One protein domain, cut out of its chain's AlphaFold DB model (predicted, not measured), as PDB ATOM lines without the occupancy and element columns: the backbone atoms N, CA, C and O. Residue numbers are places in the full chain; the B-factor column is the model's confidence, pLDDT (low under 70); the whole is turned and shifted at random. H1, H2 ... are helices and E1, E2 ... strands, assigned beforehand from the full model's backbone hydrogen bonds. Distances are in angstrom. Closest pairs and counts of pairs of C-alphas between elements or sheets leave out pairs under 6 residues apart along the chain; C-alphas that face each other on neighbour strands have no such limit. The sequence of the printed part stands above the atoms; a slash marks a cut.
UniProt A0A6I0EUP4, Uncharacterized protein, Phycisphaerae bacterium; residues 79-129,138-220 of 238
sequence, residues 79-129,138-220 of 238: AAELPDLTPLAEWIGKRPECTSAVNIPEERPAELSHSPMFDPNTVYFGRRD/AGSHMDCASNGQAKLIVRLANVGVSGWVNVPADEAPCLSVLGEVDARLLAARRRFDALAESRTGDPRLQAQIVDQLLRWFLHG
ATOM      1  N   ALA A  79     159.236 105.246 110.634       87.56
ATOM      2  CA  ALA A  79     159.732 103.865 110.601       87.56
ATOM      3  C   ALA A  79     158.893 102.860 111.420       87.56
ATOM      4  O   ALA A  79     159.238 101.672 111.496       87.56
ATOM      5  N   ALA A  80     157.829 103.304 112.099       85.06
ATOM      6  CA  ALA A  80     157.115 102.458 113.049       85.06
ATOM      7  C   ALA A  80     156.416 101.270 112.381       85.06
ATOM      8  O   ALA A  80     156.319 100.216 113.014       85.06
ATOM      9  N   GLU A  81     156.002 101.424 111.118       83.50
ATOM     10  CA  GLU A  81     155.336 100.394 110.303       83.50
ATOM     11  C   GLU A  81     154.209  99.671 111.067       83.50
ATOM     12  O   GLU A  81     154.011  98.461 110.953       83.50
ATOM     13  N   LEU A  82     153.471 100.412 111.900       80.38
ATOM     14  CA  LEU A  82     152.330  99.862 112.622       80.38
ATOM     15  C   LEU A  82     151.171  99.628 111.639       80.38
ATOM     16  O   LEU A  82     150.913 100.487 110.795       80.38
ATOM     17  N   PRO A  83     150.436  98.506 111.763       78.94
ATOM     18  CA  PRO A  83     149.358  98.158 110.835       78.94
ATOM     19  C   PRO A  83     148.205  99.167 110.865       78.94
ATOM     20  O   PRO A  83     147.461  99.287 109.897       78.94
ATOM     21  N   ASP A  84     148.049  99.882 111.979       84.94
ATOM     22  CA  ASP A  84     147.023 100.893 112.156       84.94
ATOM     23  C   ASP A  84     147.522 102.003 113.092       84.94
ATOM     24  O   ASP A  84     147.828 101.763 114.263       84.94
ATOM     25  N   LEU A  85     147.598 103.221 112.553       86.50
ATOM     26  CA  LEU A  85     148.002 104.448 113.247       86.50
ATOM     27  C   LEU A  85     146.805 105.311 113.668       86.50
ATOM     28  O   LEU A  85     146.996 106.442 114.114       86.50
ATOM     29  N   THR A  86     145.575 104.800 113.531       91.12
ATOM     30  CA  THR A  86     144.375 105.480 114.031       91.12
ATOM     31  C   THR A  86     144.562 105.790 115.526       91.12
ATOM     32  O   THR A  86     144.856 104.855 116.290       91.12
ATOM     33  N   PRO A  87     144.378 107.058 115.952       93.06
ATOM     34  CA  PRO A  87     144.454 107.454 117.354       93.06
ATOM     35  C   PRO A  87     143.543 106.603 118.236       93.06
ATOM     36  O   PRO A  87     142.457 106.206 117.810       93.06
ATOM     37  N   LEU A  88     143.957 106.334 119.476       92.56
ATOM     38  CA  LEU A  88     143.277 105.348 120.323       92.56
ATOM     39  C   LEU A  88     141.780 105.647 120.519       92.56
ATOM     40  O   LEU A  88     140.966 104.736 120.398       92.56
ATOM     41  N   ALA A  89     141.407 106.903 120.776       90.38
ATOM     42  CA  ALA A  89     140.005 107.284 120.972       90.38
ATOM     43  C   ALA A  89     139.148 107.038 119.717       90.38
ATOM     44  O   ALA A  89     138.045 106.499 119.805       90.38
ATOM     45  N   GLU A  90     139.678 107.374 118.539       92.00
ATOM     46  CA  GLU A  90     139.009 107.138 117.258       92.00
ATOM     47  C   GLU A  90     138.934 105.637 116.941       92.00
ATOM     48  O   GLU A  90     137.912 105.144 116.464       92.00
ATOM     49  N   TRP A  91     139.991 104.886 117.250       94.06
ATOM     50  CA  TRP A  91     140.038 103.440 117.051       94.06
ATOM     51  C   TRP A  91     138.979 102.704 117.881       94.06
ATOM     52  O   TRP A  91     138.332 101.788 117.373       94.06
ATOM     53  N   ILE A  92     138.756 103.126 119.131       92.50
ATOM     54  CA  ILE A  92     137.683 102.586 119.979       92.50
ATOM     55  C   ILE A  92     136.319 102.980 119.403       92.50
ATOM     56  O   ILE A  92     135.465 102.117 119.207       92.50
ATOM     57  N   GLY A  93     136.130 104.256 119.052       90.12
ATOM     58  CA  GLY A  93     134.847 104.774 118.568       90.12
ATOM     59  C   GLY A  93     134.358 104.197 117.232       90.12
ATOM     60  O   GLY A  93     133.175 104.312 116.930       90.12
ATOM     61  N   LYS A  94     135.226 103.552 116.438       91.81
ATOM     62  CA  LYS A  94     134.848 102.852 115.190       91.81
ATOM     63  C   LYS A  94     134.111 101.528 115.421       91.81
ATOM     64  O   LYS A  94     133.584 100.954 114.469       91.81
ATOM     65  N   ARG A  95     134.101 101.012 116.651       91.94
ATOM     66  CA  ARG A  95     133.488  99.723 116.983       91.94
ATOM     67  C   ARG A  95     131.971  99.831 117.130       91.94
ATOM     68  O   ARG A  95     131.498 100.778 117.758       91.94
ATOM     69  N   PRO A  96     131.201  98.847 116.637       89.19
ATOM     70  CA  PRO A  96     129.744  98.895 116.711       89.19
ATOM     71  C   PRO A  96     129.215  98.801 118.150       89.19
ATOM     72  O   PRO A  96     128.129  99.301 118.423       89.19
ATOM     73  N   GLU A  97     129.970  98.209 119.081       90.00
ATOM     74  CA  GLU A  97     129.571  98.115 120.492       90.00
ATOM     75  C   GLU A  97     129.794  99.429 121.263       90.00
ATOM     76  O   GLU A  97     129.287  99.587 122.372       90.00
ATOM     77  N   CYS A  98     130.551 100.381 120.704       90.88
ATOM     78  CA  CYS A  98     130.893 101.648 121.352       90.88
ATOM     79  C   CYS A  98     129.831 102.716 121.064       90.88
ATOM     80  O   CYS A  98     130.032 103.618 120.255       90.88
ATOM     81  N   THR A  99     128.681 102.601 121.726       89.44
ATOM     82  CA  THR A  99     127.519 103.479 121.507       89.44
ATOM     83  C   THR A  99     127.340 104.556 122.577       89.44
ATOM     84  O   THR A  99     126.576 105.497 122.364       89.44
ATOM     85  N   SER A 100     128.032 104.449 123.716       90.94
ATOM     86  CA  SER A 100     127.892 105.379 124.840       90.94
ATOM     87  C   SER A 100     128.993 106.436 124.818       90.94
ATOM     88  O   SER A 100     130.175 106.110 124.934       90.94
ATOM     89  N   ALA A 101     128.610 107.704 124.670       92.50
ATOM     90  CA  ALA A 101     129.534 108.832 124.703       92.50
ATOM     91  C   ALA A 101     129.811 109.257 126.153       92.50
ATOM     92  O   ALA A 101     128.903 109.696 126.861       92.50
ATOM     93  N   VAL A 102     131.072 109.171 126.578       91.25
ATOM     94  CA  VAL A 102     131.531 109.582 127.914       91.25
ATOM     95  C   VAL A 102     132.583 110.680 127.792       91.25
ATOM     96  O   VAL A 102     133.420 110.643 126.892       91.25
ATOM     97  N   ASN A 103     132.549 111.669 128.686       91.69
ATOM     98  CA  ASN A 103     133.537 112.748 128.719       91.69
ATOM     99  C   ASN A 103     134.586 112.477 129.797       91.69
ATOM    100  O   ASN A 103     134.326 112.732 130.970       91.69
ATOM    101  N   ILE A 104     135.755 111.972 129.410       90.12
ATOM    102  CA  ILE A 104     136.849 111.652 130.328       90.12
ATOM    103  C   ILE A 104     137.579 112.951 130.725       90.12
ATOM    104  O   ILE A 104     138.159 113.601 129.852       90.12
ATOM    105  N   PRO A 105     137.593 113.346 132.012       87.44
ATOM    106  CA  PRO A 105     138.365 114.499 132.469       87.44
ATOM    107  C   PRO A 105     139.863 114.351 132.171       87.44
ATOM    108  O   PRO A 105     140.407 113.249 132.164       87.44
ATOM    109  N   GLU A 106     140.564 115.473 131.986       82.56
ATOM    110  CA  GLU A 106     142.031 115.480 131.825       82.56
ATOM    111  C   GLU A 106     142.786 115.170 133.133       82.56
ATOM    112  O   GLU A 106     144.006 114.986 133.133       82.56
ATOM    113  N   GLU A 107     142.070 115.109 134.259       78.12
ATOM    114  CA  GLU A 107     142.626 114.879 135.589       78.12
ATOM    115  C   GLU A 107     143.162 113.450 135.757       78.12
ATOM    116  O   GLU A 107     142.550 112.466 135.345       78.12
ATOM    117  N   ARG A 108     144.323 113.335 136.415       76.88
ATOM    118  CA  ARG A 108     144.958 112.055 136.752       76.88
ATOM    119  C   ARG A 108     145.425 112.036 138.212       76.88
ATOM    120  O   ARG A 108     145.836 113.085 138.722       76.88
ATOM    121  N   PRO A 109     145.516 110.851 138.840       77.56
ATOM    122  CA  PRO A 109     145.058 109.540 138.353       77.56
ATOM    123  C   PRO A 109     143.528 109.401 138.303       77.56
ATOM    124  O   PRO A 109     142.808 110.134 138.979       77.56
ATOM    125  N   ALA A 110     143.063 108.447 137.495       84.25
ATOM    126  CA  ALA A 110     141.704 107.921 137.558       84.25
ATOM    127  C   ALA A 110     141.731 106.582 138.299       84.25
ATOM    128  O   ALA A 110     142.529 105.703 137.955       84.25
ATOM    129  N   GLU A 111     140.885 106.414 139.309       86.00
ATOM    130  CA  GLU A 111     140.879 105.228 140.167       86.00
ATOM    131  C   GLU A 111     139.444 104.763 140.450       86.00
ATOM    132  O   GLU A 111     138.508 105.561 140.537       86.00
ATOM    133  N   LEU A 112     139.274 103.446 140.594       84.31
ATOM    134  CA  LEU A 112     138.059 102.871 141.170       84.31
ATOM    135  C   LEU A 112     138.205 102.875 142.687       84.31
ATOM    136  O   LEU A 112     139.287 102.595 143.207       84.31
ATOM    137  N   SER A 113     137.115 103.124 143.406       76.56
ATOM    138  CA  SER A 113     137.159 102.972 144.857       76.56
ATOM    139  C   SER A 113     137.334 101.500 145.233       76.56
ATOM    140  O   SER A 113     136.616 100.620 144.763       76.56
ATOM    141  N   HIS A 114     138.297 101.228 146.113       66.69
ATOM    142  CA  HIS A 114     138.517  99.898 146.685       66.69
ATOM    143  C   HIS A 114     137.630  99.619 147.905       66.69
ATOM    144  O   HIS A 114     137.644  98.507 148.435       66.69
ATOM    145  N   SER A 115     136.901 100.623 148.396       72.88
ATOM    146  CA  SER A 115     136.069 100.475 149.585       72.88
ATOM    147  C   SER A 115     134.676  99.960 149.204       72.88
ATOM    148  O   SER A 115     134.041 100.532 148.319       72.88
ATOM    149  N   PRO A 116     134.150  98.942 149.912       66.88
ATOM    150  CA  PRO A 116     132.818  98.390 149.661       66.88
ATOM    151  C   PRO A 116     131.679  99.379 149.963       66.88
ATOM    152  O   PRO A 116     130.522  99.068 149.702       66.88
ATOM    153  N   MET A 117     131.985 100.546 150.541       68.06
ATOM    154  CA  MET A 117     131.012 101.618 150.778       68.06
ATOM    155  C   MET A 117     130.771 102.508 149.551       68.06
ATOM    156  O   MET A 117     129.856 103.326 149.588       68.06
ATOM    157  N   PHE A 118     131.584 102.389 148.502       75.50
ATOM    158  CA  PHE A 118     131.452 103.186 147.283       75.50
ATOM    159  C   PHE A 118     130.982 102.324 146.117       75.50
ATOM    160  O   PHE A 118     131.202 101.111 146.098       75.50
ATOM    161  N   ASP A 119     130.327 102.965 145.152       78.38
ATOM    162  CA  ASP A 119     129.789 102.282 143.984       78.38
ATOM    163  C   ASP A 119     130.941 101.747 143.105       78.38
ATOM    164  O   ASP A 119     131.813 102.522 142.693       78.38
ATOM    165  N   PRO A 120     130.979 100.432 142.804       82.19
ATOM    166  CA  PRO A 120     131.982  99.848 141.912       82.19
ATOM    167  C   PRO A 120     131.913 100.377 140.471       82.19
ATOM    168  O   PRO A 120     132.831 100.117 139.690       82.19
ATOM    169  N   ASN A 121     130.848 101.086 140.103       88.94
ATOM    170  CA  ASN A 121     130.656 101.680 138.788       88.94
ATOM    171  C   ASN A 121     131.070 103.158 138.736       88.94
ATOM    172  O   ASN A 121     130.964 103.771 137.677       88.94
ATOM    173  N   THR A 122     131.558 103.742 139.830       86.44
ATOM    174  CA  THR A 122     132.001 105.140 139.845       86.44
ATOM    175  C   THR A 122     133.519 105.234 139.695       86.44
ATOM    176  O   THR A 122     134.287 104.580 140.408       86.44
ATOM    177  N   VAL A 123     133.960 106.082 138.768       87.19
ATOM    178  CA  VAL A 123     135.369 106.442 138.570       87.19
ATOM    179  C   VAL A 123     135.643 107.772 139.249       87.19
ATOM    180  O   VAL A 123     134.923 108.740 139.016       87.19
ATOM    181  N   TYR A 124     136.706 107.830 140.042       87.38
ATOM    182  CA  TYR A 124     137.159 109.050 140.699       87.38
ATOM    183  C   TYR A 124     138.402 109.584 139.997       87.38
ATOM    184  O   TYR A 124     139.361 108.844 139.771       87.38
ATOM    185  N   PHE A 125     138.390 110.874 139.682       83.94
ATOM    186  CA  PHE A 125     139.507 111.591 139.089       83.94
ATOM    187  C   PHE A 125     140.041 112.601 140.102       83.94
ATOM    188  O   PHE A 125     139.275 113.300 140.774       83.94
ATOM    189  N   GLY A 126     141.362 112.676 140.238       73.12
ATOM    190  CA  GLY A 126     141.973 113.722 141.048       73.12
ATOM    191  C   GLY A 126     143.286 113.341 141.711       73.12
ATOM    192  O   GLY A 126     143.819 112.244 141.576       73.12
ATOM    193  N   ARG A 127     143.837 114.312 142.440       56.94
ATOM    194  CA  ARG A 127     145.164 114.232 143.052       56.94
ATOM    195  C   ARG A 127     145.111 113.416 144.344       56.94
ATOM    196  O   ARG A 127     144.392 113.781 145.264       56.94
ATOM    197  N   ARG A 128     145.947 112.376 144.415       50.28
ATOM    198  CA  ARG A 128     146.190 111.514 145.585       50.28
ATOM    199  C   ARG A 128     146.106 112.289 146.910       50.28
ATOM    200  O   ARG A 128     146.896 113.214 147.134       50.28
ATOM    201  N   ASP A 129     145.187 111.882 147.784       44.03
ATOM    202  CA  ASP A 129     145.079 112.379 149.154       44.03
ATOM    203  C   ASP A 129     146.432 112.235 149.871       44.03
ATOM    204  O   ASP A 129     146.945 111.133 150.066       44.03
ATOM    205  N   ALA A 138     136.636 118.804 145.286       43.38
ATOM    206  CA  ALA A 138     135.671 117.727 145.134       43.38
ATOM    207  C   ALA A 138     136.025 116.947 143.866       43.38
ATOM    208  O   ALA A 138     135.886 117.494 142.772       43.38
ATOM    209  N   GLY A 139     136.629 115.765 144.044       56.53
ATOM    210  CA  GLY A 139     137.209 115.018 142.936       56.53
ATOM    211  C   GLY A 139     136.115 114.830 141.907       56.53
ATOM    212  O   GLY A 139     134.992 114.454 142.269       56.53
ATOM    213  N   SER A 140     136.398 115.186 140.657       75.81
ATOM    214  CA  SER A 140     135.428 114.930 139.607       75.81
ATOM    215  C   SER A 140     135.203 113.415 139.583       75.81
ATOM    216  O   SER A 140     136.149 112.631 139.629       75.81
ATOM    217  N   HIS A 141     133.948 112.987 139.668       82.12
ATOM    218  CA  HIS A 141     133.591 111.574 139.621       82.12
ATOM    219  C   HIS A 141     132.615 111.348 138.481       82.12
ATOM    220  O   HIS A 141     131.896 112.260 138.069       82.12
ATOM    221  N   MET A 142     132.639 110.135 137.948       85.69
ATOM    222  CA  MET A 142     131.805 109.728 136.834       85.69
ATOM    223  C   MET A 142     131.141 108.406 137.163       85.69
ATOM    224  O   MET A 142     131.826 107.413 137.409       85.69
ATOM    225  N   ASP A 143     129.817 108.401 137.110       89.19
ATOM    226  CA  ASP A 143     129.033 107.182 137.219       89.19
ATOM    227  C   ASP A 143     128.994 106.486 135.861       89.19
ATOM    228  O   ASP A 143     128.657 107.086 134.837       89.19
ATOM    229  N   CYS A 144     129.374 105.215 135.852       90.31
ATOM    230  CA  CYS A 144     129.400 104.380 134.662       90.31
ATOM    231  C   CYS A 144     128.195 103.437 134.652       90.31
ATOM    232  O   CYS A 144     127.645 103.069 135.688       90.31
ATOM    233  N   ALA A 145     127.803 102.989 133.463       90.88
ATOM    234  CA  ALA A 145     126.720 102.031 133.270       90.88
ATOM    235  C   ALA A 145     127.057 100.622 133.794       90.88
ATOM    236  O   ALA A 145     126.155  99.844 134.102       90.88
ATOM    237  N   SER A 146     128.346 100.282 133.888       93.06
ATOM    238  CA  SER A 146     128.830  98.994 134.387       93.06
ATOM    239  C   SER A 146     130.231  99.108 134.992       93.06
ATOM    240  O   SER A 146     130.961 100.076 134.749       93.06
ATOM    241  N   ASN A 147     130.642  98.086 135.747       92.38
ATOM    242  CA  ASN A 147     131.978  98.018 136.332       92.38
ATOM    243  C   ASN A 147     133.044  97.854 135.238       92.38
ATOM    244  O   ASN A 147     134.135  98.417 135.328       92.38
ATOM    245  N   GLY A 148     132.711  97.124 134.175       92.88
ATOM    246  CA  GLY A 148     133.520  96.984 132.974       92.88
ATOM    247  C   GLY A 148     133.762  98.335 132.306       92.88
ATOM    248  O   GLY A 148     134.905  98.644 131.961       92.88
ATOM    249  N   GLN A 149     132.722  99.167 132.181       94.44
ATOM    250  CA  GLN A 149     132.863 100.518 131.635       94.44
ATOM    251  C   GLN A 149     133.764 101.381 132.526       94.44
ATOM    252  O   GLN A 149     134.676 102.034 132.018       94.44
ATOM    253  N   ALA A 150     133.592 101.310 133.849       93.25
ATOM    254  CA  ALA A 150     134.432 102.031 134.803       93.25
ATOM    255  C   ALA A 150     135.918 101.626 134.693       93.25
ATOM    256  O   ALA A 150     136.800 102.484 134.610       93.25
ATOM    257  N   LYS A 151     136.214 100.321 134.601       94.56
ATOM    258  CA  LYS A 151     137.578  99.797 134.380       94.56
ATOM    259  C   LYS A 151     138.187 100.292 133.071       94.56
ATOM    260  O   LYS A 151     139.357 100.681 133.050       94.56
ATOM    261  N   LEU A 152     137.409 100.281 131.988       95.31
ATOM    262  CA  LEU A 152     137.858 100.773 130.689       95.31
ATOM    263  C   LEU A 152     138.179 102.271 130.752       95.31
ATOM    264  O   LEU A 152     139.255 102.675 130.322       95.31
ATOM    265  N   ILE A 153     137.305 103.084 131.347       94.19
ATOM    266  CA  ILE A 153     137.510 104.533 131.488       94.19
ATOM    267  C   ILE A 153     138.750 104.838 132.330       94.19
ATOM    268  O   ILE A 153     139.592 105.628 131.905       94.19
ATOM    269  N   VAL A 154     138.923 104.161 133.471       93.94
ATOM    270  CA  VAL A 154     140.137 104.269 134.297       93.94
ATOM    271  C   VAL A 154     141.384 103.964 133.479       93.94
ATOM    272  O   VAL A 154     142.380 104.689 133.554       93.94
ATOM    273  N   ARG A 155     141.341 102.903 132.668       95.12
ATOM    274  CA  ARG A 155     142.469 102.538 131.819       95.12
ATOM    275  C   ARG A 155     142.777 103.630 130.797       95.12
ATOM    276  O   ARG A 155     143.937 104.027 130.698       95.12
ATOM    277  N   LEU A 156     141.765 104.123 130.083       94.19
ATOM    278  CA  LEU A 156     141.894 105.167 129.063       94.19
ATOM    279  C   LEU A 156     142.430 106.481 129.644       94.19
ATOM    280  O   LEU A 156     143.396 107.034 129.115       94.19
ATOM    281  N   ALA A 157     141.891 106.924 130.777       92.00
ATOM    282  CA  ALA A 157     142.340 108.129 131.469       92.00
ATOM    283  C   ALA A 157     143.806 108.027 131.923       92.00
ATOM    284  O   ALA A 157     144.605 108.941 131.710       92.00
ATOM    285  N   ASN A 158     144.200 106.883 132.493       91.94
ATOM    286  CA  ASN A 158     145.559 106.691 132.999       91.94
ATOM    287  C   ASN A 158     146.609 106.590 131.885       91.94
ATOM    288  O   ASN A 158     147.741 107.041 132.080       91.94
ATOM    289  N   VAL A 159     146.255 106.050 130.711       91.50
ATOM    290  CA  VAL A 159     147.154 106.083 129.539       91.50
ATOM    291  C   VAL A 159     147.179 107.460 128.890       91.50
ATOM    292  O   VAL A 159     148.195 107.845 128.321       91.50
ATOM    293  N   GLY A 160     146.114 108.238 129.067       90.19
ATOM    294  CA  GLY A 160     146.095 109.660 128.779       90.19
ATOM    295  C   GLY A 160     145.054 110.138 127.799       90.19
ATOM    296  O   GLY A 160     145.124 111.286 127.385       90.19
ATOM    297  N   VAL A 161     144.097 109.287 127.452       91.31
ATOM    298  CA  VAL A 161     142.929 109.687 126.682       91.31
ATOM    299  C   VAL A 161     142.034 110.566 127.554       91.31
ATOM    300  O   VAL A 161     141.714 110.199 128.683       91.31
ATOM    301  N   SER A 162     141.620 111.704 127.013       90.94
ATOM    302  CA  SER A 162     140.712 112.660 127.643       90.94
ATOM    303  C   SER A 162     139.703 113.195 126.622       90.94
ATOM    304  O   SER A 162     139.875 113.029 125.412       90.94
ATOM    305  N   GLY A 163     138.645 113.837 127.114       89.88
ATOM    306  CA  GLY A 163     137.549 114.366 126.312       89.88
ATOM    307  C   GLY A 163     136.483 113.323 125.980       89.88
ATOM    308  O   GLY A 163     136.364 112.284 126.634       89.88
ATOM    309  N   TRP A 164     135.679 113.622 124.961       91.44
ATOM    310  CA  TRP A 164     134.576 112.767 124.529       91.44
ATOM    311  C   TRP A 164     135.079 111.526 123.798       91.44
ATOM    312  O   TRP A 164     135.721 111.625 122.753       91.44
ATOM    313  N   VAL A 165     134.739 110.357 124.333       92.69
ATOM    314  CA  VAL A 165     135.069 109.055 123.752       92.69
ATOM    315  C   VAL A 165     133.822 108.187 123.746       92.69
ATOM    316  O   VAL A 165     133.075 108.147 124.722       92.69
ATOM    317  N   ASN A 166     133.612 107.465 122.650       94.38
ATOM    318  CA  ASN A 166     132.570 106.451 122.584       94.38
ATOM    319  C   ASN A 166     133.117 105.136 123.131       94.38
ATOM    320  O   ASN A 166     134.121 104.630 122.635       94.38
ATOM    321  N   VAL A 167     132.452 104.579 124.136       94.06
ATOM    322  CA  VAL A 167     132.794 103.302 124.769       94.06
ATOM    323  C   VAL A 167     131.541 102.430 124.882       94.06
ATOM    324  O   VAL A 167     130.421 102.945 124.802       94.06
ATOM    325  N   PRO A 168     131.673 101.106 125.066       94.75
ATOM    326  CA  PRO A 168     130.516 100.276 125.363       94.75
ATOM    327  C   PRO A 168     129.944 100.629 126.742       94.75
ATOM    328  O   PRO A 168     130.651 101.176 127.593       94.75
ATOM    329  N   ALA A 169     128.662 100.338 126.953       93.06
ATOM    330  CA  ALA A 169     128.003 100.480 128.255       93.06
ATOM    331  C   ALA A 169     127.967  99.152 129.033       93.06
ATOM    332  O   ALA A 169     128.089  99.146 130.258       93.06
ATOM    333  N   ASP A 170     127.835  98.033 128.317       93.94
ATOM    334  CA  ASP A 170     127.678  96.701 128.898       93.94
ATOM    335  C   ASP A 170     129.011  96.092 129.361       93.94
ATOM    336  O   ASP A 170     130.041  96.213 128.698       93.94
ATOM    337  N   GLU A 171     128.963  95.345 130.470       93.19
ATOM    338  CA  GLU A 171     130.133  94.760 131.144       93.19
ATOM    339  C   GLU A 171     131.027  93.934 130.198       93.19
ATOM    340  O   GLU A 171     132.230  94.177 130.091       93.19
ATOM    341  N   ALA A 172     130.451  92.950 129.498       94.56
ATOM    342  CA  ALA A 172     131.222  92.007 128.687       94.56
ATOM    343  C   ALA A 172     131.912  92.676 127.476       94.56
ATOM    344  O   ALA A 172     133.122  92.480 127.316       94.56
ATOM    345  N   PRO A 173     131.228  93.512 126.666       95.56
ATOM    346  CA  PRO A 173     131.886  94.313 125.636       95.56
ATOM    347  C   PRO A 173     132.978  95.238 126.182       95.56
ATOM    348  O   PRO A 173     134.050  95.314 125.583       95.56
ATOM    349  N   CYS A 174     132.765  95.899 127.327       95.25
ATOM    350  CA  CYS A 174     133.791  96.755 127.929       95.25
ATOM    351  C   CYS A 174     135.063  95.980 128.281       95.25
ATOM    352  O   CYS A 174     136.162  96.448 127.987       95.25
ATOM    353  N   LEU A 175     134.932  94.794 128.882       95.25
ATOM    354  CA  LEU A 175     136.080  93.954 129.232       95.25
ATOM    355  C   LEU A 175     136.801  93.406 127.991       95.25
ATOM    356  O   LEU A 175     138.030  93.328 127.994       95.25
ATOM    357  N   SER A 176     136.065  93.078 126.924       96.00
ATOM    358  CA  SER A 176     136.667  92.696 125.638       96.00
ATOM    359  C   SER A 176     137.484  93.847 125.051       96.00
ATOM    360  O   SER A 176     138.667  93.681 124.756       96.00
ATOM    361  N   VAL A 177     136.884  95.039 124.950       95.69
ATOM    362  CA  VAL A 177     137.562  96.240 124.437       95.69
ATOM    363  C   VAL A 177     138.778  96.584 125.293       95.69
ATOM    364  O   VAL A 177     139.829  96.900 124.743       95.69
ATOM    365  N   LEU A 178     138.681  96.472 126.620       96.00
ATOM    366  CA  LEU A 178     139.800  96.693 127.538       96.00
ATOM    367  C   LEU A 178     140.995  95.781 127.220       96.00
ATOM    368  O   LEU A 178     142.114  96.274 127.083       96.00
ATOM    369  N   GLY A 179     140.758  94.478 127.046       96.62
ATOM    370  CA  GLY A 179     141.816  93.528 126.691       96.62
ATOM    371  C   GLY A 179     142.480  93.852 125.349       96.62
ATOM    372  O   GLY A 179     143.701  93.760 125.215       96.62
ATOM    373  N   GLU A 180     141.700  94.293 124.364       95.69
ATOM    374  CA  GLU A 180     142.221  94.677 123.050       95.69
ATOM    375  C   GLU A 180     142.987  96.008 123.078       95.69
ATOM    376  O   GLU A 180     144.018  96.138 122.413       95.69
ATOM    377  N   VAL A 181     142.539  96.977 123.884       95.62
ATOM    378  CA  VAL A 181     143.271  98.227 124.149       95.62
ATOM    379  C   VAL A 181     144.626  97.917 124.781       95.62
ATOM    380  O   VAL A 181     145.646  98.441 124.328       95.62
ATOM    381  N   ASP A 182     144.668  97.032 125.777       96.44
ATOM    382  CA  ASP A 182     145.916  96.636 126.429       96.44
ATOM    383  C   ASP A 182     146.874  95.926 125.475       96.44
ATOM    384  O   ASP A 182     148.062  96.261 125.432       96.44
ATOM    385  N   ALA A 183     146.366  95.002 124.659       95.62
ATOM    386  CA  ALA A 183     147.165  94.322 123.646       95.62
ATOM    387  C   ALA A 183     147.738  95.311 122.618       95.62
ATOM    388  O   ALA A 183     148.929  95.252 122.296       95.62
ATOM    389  N   ARG A 184     146.917  96.257 122.142       94.50
ATOM    390  CA  ARG A 184     147.321  97.293 121.184       94.50
ATOM    391  C   ARG A 184     148.402  98.207 121.759       94.50
ATOM    392  O   ARG A 184     149.418  98.436 121.104       94.50
ATOM    393  N   LEU A 185     148.217  98.693 122.985       94.62
ATOM    394  CA  LEU A 185     149.189  99.558 123.659       94.62
ATOM    395  C   LEU A 185     150.506  98.834 123.939       94.62
ATOM    396  O   LEU A 185     151.571  99.411 123.736       94.62
ATOM    397  N   LEU A 186     150.452  97.569 124.362       95.12
ATOM    398  CA  LEU A 186     151.650  96.767 124.598       95.12
ATOM    399  C   LEU A 186     152.433  96.529 123.300       95.12
ATOM    400  O   LEU A 186     153.661  96.633 123.298       95.12
ATOM    401  N   ALA A 187     151.740  96.226 122.200       94.19
ATOM    402  CA  ALA A 187     152.363  96.042 120.892       94.19
ATOM    403  C   ALA A 187     153.027  97.334 120.390       94.19
ATOM    404  O   ALA A 187     154.197  97.306 120.001       94.19
ATOM    405  N   ALA A 188     152.321  98.469 120.472       94.19
ATOM    406  CA  ALA A 188     152.861  99.776 120.105       94.19
ATOM    407  C   ALA A 188     154.079 100.141 120.963       94.19
ATOM    408  O   ALA A 188     155.129 100.490 120.430       94.19
ATOM    409  N   ARG A 189     153.982  99.967 122.288       95.56
ATOM    410  CA  ARG A 189     155.079 100.237 123.225       95.56
ATOM    411  C   ARG A 189     156.335  99.439 122.885       95.56
ATOM    412  O   ARG A 189     157.391 100.037 122.737       95.56
ATOM    413  N   ARG A 190     156.214  98.122 122.687       95.06
ATOM    414  CA  ARG A 190     157.350  97.261 122.304       95.06
ATOM    415  C   ARG A 190     158.013  97.729 121.014       95.06
ATOM    416  O   ARG A 190     159.236  97.716 120.909       95.06
ATOM    417  N   ARG A 191     157.209  98.138 120.028       94.25
ATOM    418  CA  ARG A 191     157.726  98.659 118.762       94.25
ATOM    419  C   ARG A 191     158.469  99.980 118.967       94.25
ATOM    420  O   ARG A 191     159.560 100.136 118.431       94.25
ATOM    421  N   PHE A 192     157.912 100.894 119.755       95.12
ATOM    422  CA  PHE A 192     158.532 102.183 120.056       95.12
ATOM    423  C   PHE A 192     159.810 102.051 120.882       95.12
ATOM    424  O   PHE A 192     160.783 102.726 120.560       95.12
ATOM    425  N   ASP A 193     159.849 101.152 121.870       94.75
ATOM    426  CA  ASP A 193     161.063 100.865 122.642       94.75
ATOM    427  C   ASP A 193     162.189 100.388 121.701       94.75
ATOM    428  O   ASP A 193     163.268 100.976 121.680       94.75
ATOM    429  N   ALA A 194     161.908  99.419 120.820       90.44
ATOM    430  CA  ALA A 194     162.891  98.919 119.851       90.44
ATOM    431  C   ALA A 194     163.394 100.007 118.877       90.44
ATOM    432  O   ALA A 194     164.567 100.028 118.501       90.44
ATOM    433  N   LEU A 195     162.516 100.925 118.460       89.62
ATOM    434  CA  LEU A 195     162.878 102.040 117.579       89.62
ATOM    435  C   LEU A 195     163.702 103.106 118.308       89.62
ATOM    436  O   LEU A 195     164.609 103.686 117.711       89.62
ATOM    437  N   ALA A 196     163.403 103.372 119.576       89.44
ATOM    438  CA  ALA A 196     164.174 104.297 120.393       89.44
ATOM    439  C   ALA A 196     165.587 103.751 120.657       89.44
ATOM    440  O   ALA A 196     166.569 104.475 120.474       89.44
ATOM    441  N   GLU A 197     165.700 102.460 120.987       88.81
ATOM    442  CA  GLU A 197     166.978 101.761 121.171       88.81
ATOM    443  C   GLU A 197     167.856 101.794 119.914       88.81
ATOM    444  O   GLU A 197     169.067 101.998 120.009       88.81
ATOM    445  N   SER A 198     167.265 101.666 118.721       84.88
ATOM    446  CA  SER A 198     168.027 101.702 117.466       84.88
ATOM    447  C   SER A 198     168.547 103.097 117.092       84.88
ATOM    448  O   SER A 198     169.371 103.213 116.186       84.88
ATOM    449  N   ARG A 199     168.045 104.162 117.730       84.81
ATOM    450  CA  ARG A 199     168.357 105.566 117.398       84.81
ATOM    451  C   ARG A 199     169.339 106.207 118.358       84.81
ATOM    452  O   ARG A 199     170.084 107.104 117.972       84.81
ATOM    453  N   THR A 200     169.338 105.770 119.610       85.38
ATOM    454  CA  THR A 200     170.214 106.321 120.638       85.38
ATOM    455  C   THR A 200     170.517 105.274 121.698       85.38
ATOM    456  O   THR A 200     169.656 104.486 122.072       85.38
ATOM    457  N   GLY A 201     171.749 105.289 122.207       86.44
ATOM    458  CA  GLY A 201     172.161 104.475 123.351       86.44
ATOM    459  C   GLY A 201     171.909 105.134 124.712       86.44
ATOM    460  O   GLY A 201     172.246 104.533 125.726       86.44
ATOM    461  N   ASP A 202     171.378 106.363 124.757       85.69
ATOM    462  CA  ASP A 202     171.064 107.069 126.010       85.69
ATOM    463  C   ASP A 202     169.661 106.682 126.520       85.69
ATOM    464  O   ASP A 202     168.668 107.083 125.903       85.69
ATOM    465  N   PRO A 203     169.544 105.988 127.671       91.06
ATOM    466  CA  PRO A 203     168.257 105.550 128.214       91.06
ATOM    467  C   PRO A 203     167.278 106.691 128.509       91.06
ATOM    468  O   PRO A 203     166.063 106.504 128.441       91.06
ATOM    469  N   ARG A 204     167.777 107.892 128.839       92.00
ATOM    470  CA  ARG A 204     166.912 109.052 129.106       92.00
ATOM    471  C   ARG A 204     166.275 109.560 127.821       92.00
ATOM    472  O   ARG A 204     165.079 109.838 127.809       92.00
ATOM    473  N   LEU A 205     167.060 109.652 126.748       89.31
ATOM    474  CA  LEU A 205     166.548 110.033 125.433       89.31
ATOM    475  C   LEU A 205     165.618 108.960 124.868       89.31
ATOM    476  O   LEU A 205     164.588 109.311 124.304       89.31
ATOM    477  N   GLN A 206     165.927 107.673 125.065       91.44
ATOM    478  CA  GLN A 206     165.030 106.582 124.670       91.44
ATOM    479  C   GLN A 206     163.648 106.742 125.311       91.44
ATOM    480  O   GLN A 206     162.645 106.745 124.603       91.44
ATOM    481  N   ALA A 207     163.594 106.958 126.632       95.38
ATOM    482  CA  ALA A 207     162.336 107.168 127.345       95.38
ATOM    483  C   ALA A 207     161.552 108.373 126.796       95.38
ATOM    484  O   ALA A 207     160.359 108.259 126.534       95.38
ATOM    485  N   GLN A 208     162.228 109.497 126.539       94.69
ATOM    486  CA  GLN A 208     161.592 110.692 125.975       94.69
ATOM    487  C   GLN A 208     161.039 110.465 124.559       94.69
ATOM    488  O   GLN A 208     159.949 110.943 124.247       94.69
ATOM    489  N   ILE A 209     161.757 109.720 123.709       93.00
ATOM    490  CA  ILE A 209     161.288 109.342 122.368       93.00
ATOM    491  C   ILE A 209     160.029 108.480 122.480       93.00
ATOM    492  O   ILE A 209     159.032 108.756 121.817       93.00
ATOM    493  N   VAL A 210     160.055 107.459 123.338       95.81
ATOM    494  CA  VAL A 210     158.920 106.548 123.538       95.81
ATOM    495  C   VAL A 210     157.697 107.290 124.072       95.81
ATOM    496  O   VAL A 210     156.597 107.080 123.565       95.81
ATOM    497  N   ASP A 211     157.873 108.186 125.044       94.75
ATOM    498  CA  ASP A 211     156.782 108.996 125.591       94.75
ATOM    499  C   ASP A 211     156.144 109.886 124.512       94.75
ATOM    500  O   ASP A 211     154.916 109.987 124.430       94.75
ATOM    501  N   GLN A 212     156.962 110.489 123.640       94.75
ATOM    502  CA  GLN A 212     156.471 111.295 122.521       94.75
ATOM    503  C   GLN A 212     155.720 110.440 121.484       94.75
ATOM    504  O   GLN A 212     154.630 110.815 121.051       94.75
ATOM    505  N   LEU A 213     156.257 109.270 121.125       94.44
ATOM    506  CA  LEU A 213     155.610 108.328 120.205       94.44
ATOM    507  C   LEU A 213     154.265 107.831 120.753       94.44
ATOM    508  O   LEU A 213     153.277 107.791 120.023       94.44
ATOM    509  N   LEU A 214     154.194 107.500 122.046       94.56
ATOM    510  CA  LEU A 214     152.942 107.109 122.696       94.56
ATOM    511  C   LEU A 214     151.922 108.246 122.697       94.56
ATOM    512  O   LEU A 214     150.748 108.000 122.430       94.56
ATOM    513  N   ARG A 215     152.346 109.491 122.941       93.06
ATOM    514  CA  ARG A 215     151.452 110.652 122.854       93.06
ATOM    515  C   ARG A 215     150.832 110.770 121.460       93.06
ATOM    516  O   ARG A 215     149.614 110.904 121.356       93.06
ATOM    517  N   TRP A 216     151.636 110.669 120.400       93.50
ATOM    518  CA  TRP A 216     151.129 110.686 119.023       93.50
ATOM    519  C   TRP A 216     150.246 109.480 118.704       93.50
ATOM    520  O   TRP A 216     149.264 109.618 117.982       93.50
ATOM    521  N   PHE A 217     150.532 108.313 119.273       93.75
ATOM    522  CA  PHE A 217     149.685 107.131 119.119       93.75
ATOM    523  C   PHE A 217     148.311 107.285 119.786       93.75
ATOM    524  O   PHE A 217     147.306 106.788 119.278       93.75
ATOM    525  N   LEU A 218     148.243 107.988 120.916       92.06
ATOM    526  CA  LEU A 218     146.997 108.206 121.650       92.06
ATOM    527  C   LEU A 218     146.130 109.304 121.026       92.06
ATOM    528  O   LEU A 218     144.925 109.107 120.875       92.06
ATOM    529  N   HIS A 219     146.737 110.434 120.660       89.06
ATOM    530  CA  HIS A 219     146.022 111.653 120.253       89.06
ATOM    531  C   HIS A 219     146.114 111.966 118.755       89.06
ATOM    532  O   HIS A 219     145.449 112.882 118.275       89.06
ATOM    533  N   GLY A 220     146.930 111.223 118.012       86.94
ATOM    534  CA  GLY A 220     147.349 111.587 116.664       86.94
ATOM    535  C   GLY A 220     148.544 112.544 116.667       86.94
ATOM    536  O   GLY A 220     148.846 113.222 117.652       86.94
TER     537      GLY A 220
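AT A GLANCE: This is residues 79 to 129 and 138 to 220 of the 238 residues of an uncharacterized protein of Phycisphaerae bacterium (UniProt A0A6I0EUP4). What shape does the model have? At one end is a head in which H2 packs on one face of a small sheet, E2 E3 E4, and the strand pair E1 E5 lies on another side of H2, with the short helix H1 packed on E5. The long helix H3 runs out from this head, and H4 folds back along its far part, making a helical hairpin whose end returns to H1. How is it made up? The printed part has 134 residues, of mixed class, with four named helices and five named strands in the order H1 E1 E2 E3 E4 H2 E5 H3 H4; both sheets, in the orders E2 - E3 - E4 and E1 - E5, are antiparallel. It is compact, with a radius of gyration of the C-alphas of 16.1 A and spans of 49 by 38 by 22 A.

IN THESE COORDINATES: Where are the strands? E2 is residues 110 to 112, E3 residues 122 to 125 and E4 residues 141 to 143. E1, residues 100 to 104, is 12.2 A long, and E5, residues 163 to 167, is 12.1 A long. Where are the helices? H1 is residues 88 to 93, beginning at C-alpha 88 (143.277, 105.348, 120.323), and H2, residues 147 to 159, is 18.5 A long. H3, residues 171 to 197, is 38.8 A long, and H4, residues 203 to 219, is 24.4 A long and ends at C-alpha 219 (146.022, 111.653, 120.253).

HOW THE PARTS SIT: What ties the strands together? In the hairpin E2 and E3, N 111 and O 124 are 2.9 A apart, within hydrogen-bond range, as are N 123 and O 142 of E3 and E4, at 2.9 A. In E1 and E5, N 102 and O 165 are 2.9 A apart, also within range. What is on the larger sheet? H2 is on it at a height over the sheet of 8.0 A, over E2 and E3; its closest C-alphas to E2 are Val 154 and Ala 110, 5.1 A. How do the helices stand? H2 touches residues 171 to 178 of H3, closest C-alphas Gly 148 and Glu 171 at 4.4 A, at a shallow tilt of 19 degrees, the same way. H3, with residues 188 to 197, touches H4 at a steep tilt of 40 degrees, opposite ways, closest C-alphas Ala 196 and Gln 206 at 4.9 A. H4, with residues 217 to 219, touches H1, closest C-alphas Leu 218 and Leu 88 at 4.9 A. Are the helix backbones complete? In H1, H2, H3 and H4 every O i to N i+4 pair is within hydrogen-bond range.

THE WHOLE: How large is it? The two C-alphas farthest apart, those of Met 117 and Arg 199, are 50.2 A apart. Is anything missing or uncertain? Residues 130 to 137 are not printed, and C-alphas 129 and 138 are 11.5 A apart across the cut; of the links that are printed whole, none is long. The mean pLDDT of the printed part is 88.1, and residues 114, 116 to 117, 127 to 129 and 138 to 139 are under 70.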